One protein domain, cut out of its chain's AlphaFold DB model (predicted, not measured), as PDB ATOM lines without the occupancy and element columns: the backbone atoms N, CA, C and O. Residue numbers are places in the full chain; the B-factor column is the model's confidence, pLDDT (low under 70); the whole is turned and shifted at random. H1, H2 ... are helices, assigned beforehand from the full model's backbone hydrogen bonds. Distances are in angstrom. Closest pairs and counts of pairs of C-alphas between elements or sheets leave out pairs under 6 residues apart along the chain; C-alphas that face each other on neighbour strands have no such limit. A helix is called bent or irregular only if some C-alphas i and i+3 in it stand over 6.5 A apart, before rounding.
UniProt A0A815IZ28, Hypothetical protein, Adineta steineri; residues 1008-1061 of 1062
ATOM      1  N   LEU A1008      30.116  40.605 -36.681       66.69
ATOM      2  CA  LEU A1008      31.065  39.996 -37.618       66.69
ATOM      3  C   LEU A1008      31.315  40.984 -38.774       66.69
ATOM      4  O   LEU A1008      30.355  41.293 -39.487       66.69
ATOM      5  N   PRO A1009      32.557  41.449 -39.007       61.56
ATOM      6  CA  PRO A1009      32.856  42.371 -40.097       61.56
ATOM      7  C   PRO A1009      32.579  41.740 -41.464       61.56
ATOM      8  O   PRO A1009      32.856  40.554 -41.693       61.56
ATOM      9  N   ASN A1010      32.019  42.526 -42.381       64.31
ATOM     10  CA  ASN A1010      31.600  42.029 -43.688       64.31
ATOM     11  C   ASN A1010      32.813  41.925 -44.626       64.31
ATOM     12  O   ASN A1010      33.617  42.848 -44.715       64.31
ATOM     13  N   LEU A1011      32.932  40.834 -45.391       62.91
ATOM     14  CA  LEU A1011      34.043  40.639 -46.337       62.91
ATOM     15  C   LEU A1011      34.151  41.784 -47.359       62.91
ATOM     16  O   LEU A1011      35.237  42.035 -47.876       62.91
ATOM     17  N   SER A1012      33.050  42.493 -47.635       60.09
ATOM     18  CA  SER A1012      33.034  43.648 -48.537       60.09
ATOM     19  C   SER A1012      33.808  44.876 -48.047       60.09
ATOM     20  O   SER A1012      33.977  45.817 -48.813       60.09
ATOM     21  N   GLU A1013      34.236  44.894 -46.788       61.78
ATOM     22  CA  GLU A1013      34.977  45.994 -46.159       61.78
ATOM     23  C   GLU A1013      36.505  45.821 -46.290       61.78
ATOM     24  O   GLU A1013      37.249  46.795 -46.249       61.78
ATOM     25  N   PHE A1014      36.974  44.587 -46.528       64.12
ATOM     26  CA  PHE A1014      38.402  44.223 -46.558       64.12
ATOM     27  C   PHE A1014      38.884  43.677 -47.912       64.12
ATOM     28  O   PHE A1014      40.072  43.400 -48.076       64.12
ATOM     29  N   ILE A1015      37.982  43.479 -48.878       69.62
ATOM     30  CA  ILE A1015      38.280  42.884 -50.187       69.62
ATOM     31  C   ILE A1015      37.819  43.848 -51.296       69.62
ATOM     32  O   ILE A1015      36.652  44.242 -51.286       69.62
ATOM     33  N   PRO A1016      38.677  44.204 -52.277       73.25
ATOM     34  CA  PRO A1016      38.291  45.059 -53.402       73.25
ATOM     35  C   PRO A1016      37.085  44.514 -54.192       73.25
ATOM     36  O   PRO A1016      36.962  43.292 -54.348       73.25
ATOM     37  N   PRO A1017      36.216  45.385 -54.743       65.81
ATOM     38  CA  PRO A1017      34.965  44.977 -55.390       65.81
ATOM     39  C   PRO A1017      35.168  44.008 -56.562       65.81
ATOM     40  O   PRO A1017      34.404  43.053 -56.702       65.81
ATOM     41  N   ASP A1018      36.239  44.180 -57.335       68.88
ATOM     42  CA  ASP A1018      36.577  43.309 -58.468       68.88
ATOM     43  C   ASP A1018      36.871  41.869 -58.007       68.88
ATOM     44  O   ASP A1018      36.442  40.890 -58.623       68.88
ATOM     45  N   VAL A1019      37.552  41.728 -56.864       66.75
ATOM     46  CA  VAL A1019      37.900  40.434 -56.257       66.75
ATOM     47  C   VAL A1019      36.674  39.802 -55.596       66.75
ATOM     48  O   VAL A1019      36.459  38.598 -55.745       66.75
ATOM     49  N   LEU A1020      35.816  40.596 -54.942       64.25
ATOM     50  CA  LEU A1020      34.508  40.127 -54.464       64.25
ATOM     51  C   LEU A1020      33.674  39.557 -55.616       64.25
ATOM     52  O   LEU A1020      33.105  38.475 -55.479       64.25
ATOM     53  N   GLN A1021      33.604  40.256 -56.752       61.19
ATOM     54  CA  GLN A1021      32.788  39.846 -57.896       61.19
ATOM     55  C   GLN A1021      33.243  38.506 -58.495       61.19
ATOM     56  O   GLN A1021      32.393  37.734 -58.948       61.19
ATOM     57  N   VAL A1022      34.546  38.201 -58.453       66.69
ATOM     58  CA  VAL A1022      35.086  36.877 -58.802       66.69
ATOM     59  C   VAL A1022      34.757  35.846 -57.719       66.69
ATOM     60  O   VAL A1022      34.191  34.801 -58.037       66.69
ATOM     61  N   LEU A1023      35.027  36.136 -56.441       59.12
ATOM     62  CA  LEU A1023      34.770  35.205 -55.331       59.12
ATOM     63  C   LEU A1023      33.292  34.795 -55.232       59.12
ATOM     64  O   LEU A1023      33.004  33.615 -55.047       59.12
ATOM     65  N   TYR A1024      32.352  35.729 -55.420       63.44
ATOM     66  CA  TYR A1024      30.908  35.449 -55.460       63.44
ATOM     67  C   TYR A1024      30.489  34.515 -56.612       63.44
ATOM     68  O   TYR A1024      29.415  33.914 -56.543       63.44
ATOM     69  N   GLN A1025      31.305  34.388 -57.664       57.53
ATOM     70  CA  GLN A1025      31.063  33.484 -58.794       57.53
ATOM     71  C   GLN A1025      31.748  32.121 -58.628       57.53
ATOM     72  O   GLN A1025      31.288  31.140 -59.220       57.53
ATOM     73  N   THR A1026      32.814  32.016 -57.826       57.12
ATOM     74  CA  THR A1026      33.466  30.730 -57.548       57.12
ATOM     75  C   THR A1026      32.832  30.003 -56.359       57.12
ATOM     76  O   THR A1026      31.996  30.509 -55.609       57.12
ATOM     77  N   ARG A1027      33.237  28.743 -56.164       54.47
ATOM     78  CA  ARG A1027      32.803  27.933 -55.014       54.47
ATOM     79  C   ARG A1027      33.500  28.343 -53.706       54.47
ATOM     80  O   ARG A1027      33.182  27.784 -52.657       54.47
ATOM     81  N   GLU A1028      34.440  29.284 -53.780       66.75
ATOM     82  CA  GLU A1028      35.381  29.642 -52.717       66.75
ATOM     83  C   GLU A1028      34.846  30.739 -51.799       66.75
ATOM     84  O   GLU A1028      35.301  30.811 -50.663       66.75
ATOM     85  N   TRP A1029      33.817  31.506 -52.197       72.00
ATOM     86  CA  TRP A1029      33.136  32.453 -51.297       72.00
ATOM     87  C   TRP A1029      32.808  31.829 -49.935       72.00
ATOM     88  O   TRP A1029      33.137  32.389 -48.898       72.00
ATOM     89  N   LYS A1030      32.241  30.613 -49.931       68.69
ATOM     90  CA  LYS A1030      31.883  29.891 -48.696       68.69
ATOM     91  C   LYS A1030      33.088  29.452 -47.861       68.69
ATOM     92  O   LYS A1030      32.953  29.250 -46.661       68.69
ATOM     93  N   PHE A1031      34.244  29.266 -48.493       73.62
ATOM     94  CA  PHE A1031      35.497  28.975 -47.800       73.62
ATOM     95  C   PHE A1031      36.061  30.264 -47.190       73.62
ATOM     96  O   PHE A1031      36.413  30.276 -46.013       73.62
ATOM     97  N   GLN A1032      36.025  31.369 -47.940       76.38
ATOM     98  CA  GLN A1032      36.474  32.681 -47.482       76.38
ATOM     99  C   GLN A1032      35.605  33.246 -46.346       76.38
ATOM    100  O   GLN A1032      36.151  33.820 -45.406       76.38
ATOM    101  N   THR A1033      34.280  33.038 -46.360       73.44
ATOM    102  CA  THR A1033      33.409  33.431 -45.235       73.44
ATOM    103  C   THR A1033      33.742  32.657 -43.965       73.44
ATOM    104  O   THR A1033      33.894  33.269 -42.915       73.44
ATOM    105  N   THR A1034      33.949  31.339 -44.051       76.38
ATOM    106  CA  THR A1034      34.333  30.524 -42.884       76.38
ATOM    107  C   THR A1034      35.757  30.817 -42.402       76.38
ATOM    108  O   THR A1034      36.025  30.733 -41.206       76.38
ATOM    109  N   ILE A1035      36.667  31.238 -43.287       79.56
ATOM    110  CA  ILE A1035      37.972  31.784 -42.887       79.56
ATOM    111  C   ILE A1035      37.803  33.114 -42.140       79.56
ATOM    112  O   ILE A1035      38.429  33.291 -41.099       79.56
ATOM    113  N   ASN A1036      36.936  34.020 -42.601       79.50
ATOM    114  CA  ASN A1036      36.666  35.285 -41.909       79.50
ATOM    115  C   ASN A1036      36.036  35.063 -40.521       79.50
ATOM    116  O   ASN A1036      36.481  35.658 -39.544       79.50
ATOM    117  N   GLU A1037      35.066  34.150 -40.407       81.69
ATOM    118  CA  GLU A1037      34.482  33.710 -39.128       81.69
ATOM    119  C   GLU A1037      35.555  33.150 -38.171       81.69
ATOM    120  O   GLU A1037      35.566  33.474 -36.979       81.69
ATOM    121  N   LEU A1038      36.490  32.343 -38.687       82.00
ATOM    122  CA  LEU A1038      37.577  31.756 -37.900       82.00
ATOM    123  C   LEU A1038      38.615  32.802 -37.457       82.00
ATOM    124  O   LEU A1038      39.036  32.788 -36.304       82.00
ATOM    125  N   ILE A1039      39.002  33.728 -38.338       78.75
ATOM    126  CA  ILE A1039      39.919  34.833 -38.010       78.75
ATOM    127  C   ILE A1039      39.271  35.770 -36.985       78.75
ATOM    128  O   ILE A1039      39.927  36.176 -36.026       78.75
ATOM    129  N   HIS A1040      37.982  36.083 -37.146       76.25
ATOM    130  CA  HIS A1040      37.273  36.953 -36.215       76.25
ATOM    131  C   HIS A1040      37.169  36.324 -34.824       76.25
ATOM    132  O   HIS A1040      37.588  36.936 -33.848       76.25
ATOM    133  N   THR A1041      36.717  35.068 -34.728       80.19
ATOM    134  CA  THR A1041      36.652  34.354 -33.440       80.19
ATOM    135  C   THR A1041      38.028  34.195 -32.786       80.19
ATOM    136  O   THR A1041      38.143  34.355 -31.569       80.19
ATOM    137  N   GLN A1042      39.097  33.973 -33.562       81.25
ATOM    138  CA  GLN A1042      40.470  33.988 -33.042       81.25
ATOM    139  C   GLN A1042      40.876  35.364 -32.497       81.25
ATOM    140  O   GLN A1042      41.407  35.424 -31.389       81.25
ATOM    141  N   ARG A1043      40.568  36.467 -33.194       75.94
ATOM    142  CA  ARG A1043      40.782  37.833 -32.679       75.94
ATOM    143  C   ARG A1043      39.996  38.099 -31.397       75.94
ATOM    144  O   ARG A1043      40.580  38.586 -30.435       75.94
ATOM    145  N   THR A1044      38.725  37.702 -31.314       76.75
ATOM    146  CA  THR A1044      37.918  37.832 -30.085       76.75
ATOM    147  C   THR A1044      38.529  37.050 -28.911       76.75
ATOM    148  O   THR A1044      38.566  37.544 -27.779       76.75
ATOM    149  N   HIS A1045      39.076  35.854 -29.161       77.50
ATOM    150  CA  HIS A1045      39.811  35.087 -28.150       77.50
ATOM    151  C   HIS A1045      41.144  35.747 -27.756       77.50
ATOM    152  O   HIS A1045      41.440  35.828 -26.564       77.50
ATOM    153  N   LEU A1046      41.923  36.265 -28.710       78.25
ATOM    154  CA  LEU A1046      43.178  36.979 -28.437       78.25
ATOM    155  C   LEU A1046      42.937  38.275 -27.651       78.25
ATOM    156  O   LEU A1046      43.629  38.513 -26.665       78.25
ATOM    157  N   LYS A1047      41.904  39.051 -28.000       78.00
ATOM    158  CA  LYS A1047      41.416  40.203 -27.225       78.00
ATOM    159  C   LYS A1047      41.078  39.805 -25.791       78.00
ATOM    160  O   LYS A1047      41.544  40.445 -24.854       78.00
ATOM    161  N   SER A1048      40.339  38.710 -25.609       77.12
ATOM    162  CA  SER A1048      39.989  38.188 -24.279       77.12
ATOM    163  C   SER A1048      41.226  37.789 -23.463       77.12
ATOM    164  O   SER A1048      41.305  38.094 -22.275       77.12
ATOM    165  N   LEU A1049      42.225  37.161 -24.093       79.94
ATOM    166  CA  LEU A1049      43.495  36.798 -23.453       79.94
ATOM    167  C   LEU A1049      44.353  38.029 -23.116       79.94
ATOM    168  O   LEU A1049      44.905  38.094 -22.019       79.94
ATOM    169  N   LYS A1050      44.419  39.029 -24.005       77.50
ATOM    170  CA  LYS A1050      45.105  40.315 -23.779       77.50
ATOM    171  C   LYS A1050      44.456  41.113 -22.641       77.50
ATOM    172  O   LYS A1050      45.171  41.651 -21.798       77.50
ATOM    173  N   ILE A1051      43.123  41.114 -22.552       78.81
ATOM    174  CA  ILE A1051      42.374  41.679 -21.418       78.81
ATOM    175  C   ILE A1051      42.691  40.908 -20.131       78.81
ATOM    176  O   ILE A1051      43.036  41.529 -19.131       78.81
ATOM    177  N   MET A1052      42.660  39.568 -20.131       75.88
ATOM    178  CA  MET A1052      43.039  38.799 -18.936       75.88
ATOM    179  C   MET A1052      44.497  39.041 -18.516       75.88
ATOM    180  O   MET A1052      44.792  39.101 -17.319       75.88
ATOM    181  N   GLN A1053      45.408  39.243 -19.472       75.81
ATOM    182  CA  GLN A1053      46.782  39.621 -19.169       75.81
ATOM    183  C   GLN A1053      46.855  41.002 -18.498       75.81
ATOM    184  O   GLN A1053      47.370  41.089 -17.385       75.81
ATOM    185  N   LYS A1054      46.317  42.057 -19.123       74.62
ATOM    186  CA  LYS A1054      46.413  43.434 -18.602       74.62
ATOM    187  C   LYS A1054      45.602  43.660 -17.315       74.62
ATOM    188  O   LYS A1054      46.030  44.429 -16.462       74.62
ATOM    189  N   CYS A1055      44.456  42.996 -17.148       72.50
ATOM    190  CA  CYS A1055      43.559  43.213 -16.003       72.50
ATOM    191  C   CYS A1055      43.797  42.273 -14.810       72.50
ATOM    192  O   CYS A1055      43.380  42.613 -13.707       72.50
ATOM    193  N   PHE A1056      44.439  41.112 -15.001       72.00
ATOM    194  CA  PHE A1056      44.676  40.147 -13.914       72.00
ATOM    195  C   PHE A1056      46.138  39.712 -13.809       72.00
ATOM    196  O   PHE A1056      46.697  39.761 -12.720       72.00
ATOM    197  N   ARG A1057      46.786  39.314 -14.914       72.75
ATOM    198  CA  ARG A1057      48.165  38.794 -14.853       72.75
ATOM    199  C   ARG A1057      49.188  39.872 -14.497       72.75
ATOM    200  O   ARG A1057      50.032  39.633 -13.647       72.75
ATOM    201  N   GLU A1058      49.134  41.037 -15.132       77.75
ATOM    202  CA  GLU A1058      50.082  42.128 -14.868       77.75
ATOM    203  C   GLU A1058      49.875  42.766 -13.476       77.75
ATOM    204  O   GLU A1058      50.874  42.965 -12.788       77.75
ATOM    205  N   PRO A1059      48.637  42.965 -12.976       71.62
ATOM    206  CA  PRO A1059      48.379  43.328 -11.575       71.62
ATOM    207  C   PRO A1059      48.666  42.232 -10.531       71.62
ATOM    208  O   PRO A1059      48.598  42.522  -9.344       71.62
ATOM    209  N   MET A1060      48.963  40.992 -10.943       67.88
ATOM    210  CA  MET A1060      49.477  39.910 -10.079       67.88
ATOM    211  C   MET A1060      51.002  39.717 -10.193       67.88
ATOM    212  O   MET A1060      51.562  38.846  -9.532       67.88
ATOM    213  N   LEU A1061      51.667  40.486 -11.062       65.06
ATOM    214  CA  LEU A1061      53.124  40.497 -11.259       65.06
ATOM    215  C   LEU A1061      53.756  41.842 -10.846       65.06
ATOM    216  O   LEU A1061      54.946  42.057 -11.081       65.06
TER     217      LEU A1061
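Overview. This is residues 1008 to 1061 of the 1062 residues of the protein "Hypothetical protein" of Adineta steineri (UniProt A0A815IZ28). A short helix, H1, and a long one, H2, meet near their ends as an L, and the long arm, H2, makes the rod's length. The opening residues 1008 to 1016 fold back into the mouth of the L, while residues 1042 to 1048 and 1050 to 1056 of H2 stick out. The 54 printed residues hold two named helices, H1 then H2, and no named strand, an all helix class. The printed part as a whole is extended, with a radius of gyration of the C-alphas of 16.6 A, and its C-alphas span 52 by 17 by 13 A along their three main axes.

Arrangement. H1, residues 1017 to 1023, and H2, residues 1029 to 1060, are close but not clearly touching; their closest C-alphas, those of Leu 1023 and Trp 1029, are 5.1 A apart. Their lines are only just about perpendicular, at 70.2 degrees. Each O i to N i+4 pair is within hydrogen-bond range in H1, and 26 of 28 in H2.

Along the chain. H1 begins at C-alpha 1017 (34.965, 44.977, -55.390). H2 is 45.0 A long, from C-alpha 1029 (33.136, 32.453, -51.297) to C-alpha 1060 (49.477, 39.910, -10.079). It has a kink of 32 degrees near residue 1054 and is only just irregular: C-alphas 1055 and 1058 are 6.7 A apart.

Size, cuts and confidence. The C-alphas farthest apart, of Gln 1025 and Leu 1061, are 52.9 A apart. The printed part has no cut, and the link from H1 to H2 is tight. Mean pLDDT of the printed part is 71.1, with residues 1008 to 1015, 1017 to 1028, 1030 and 1060 to 1061 under 70.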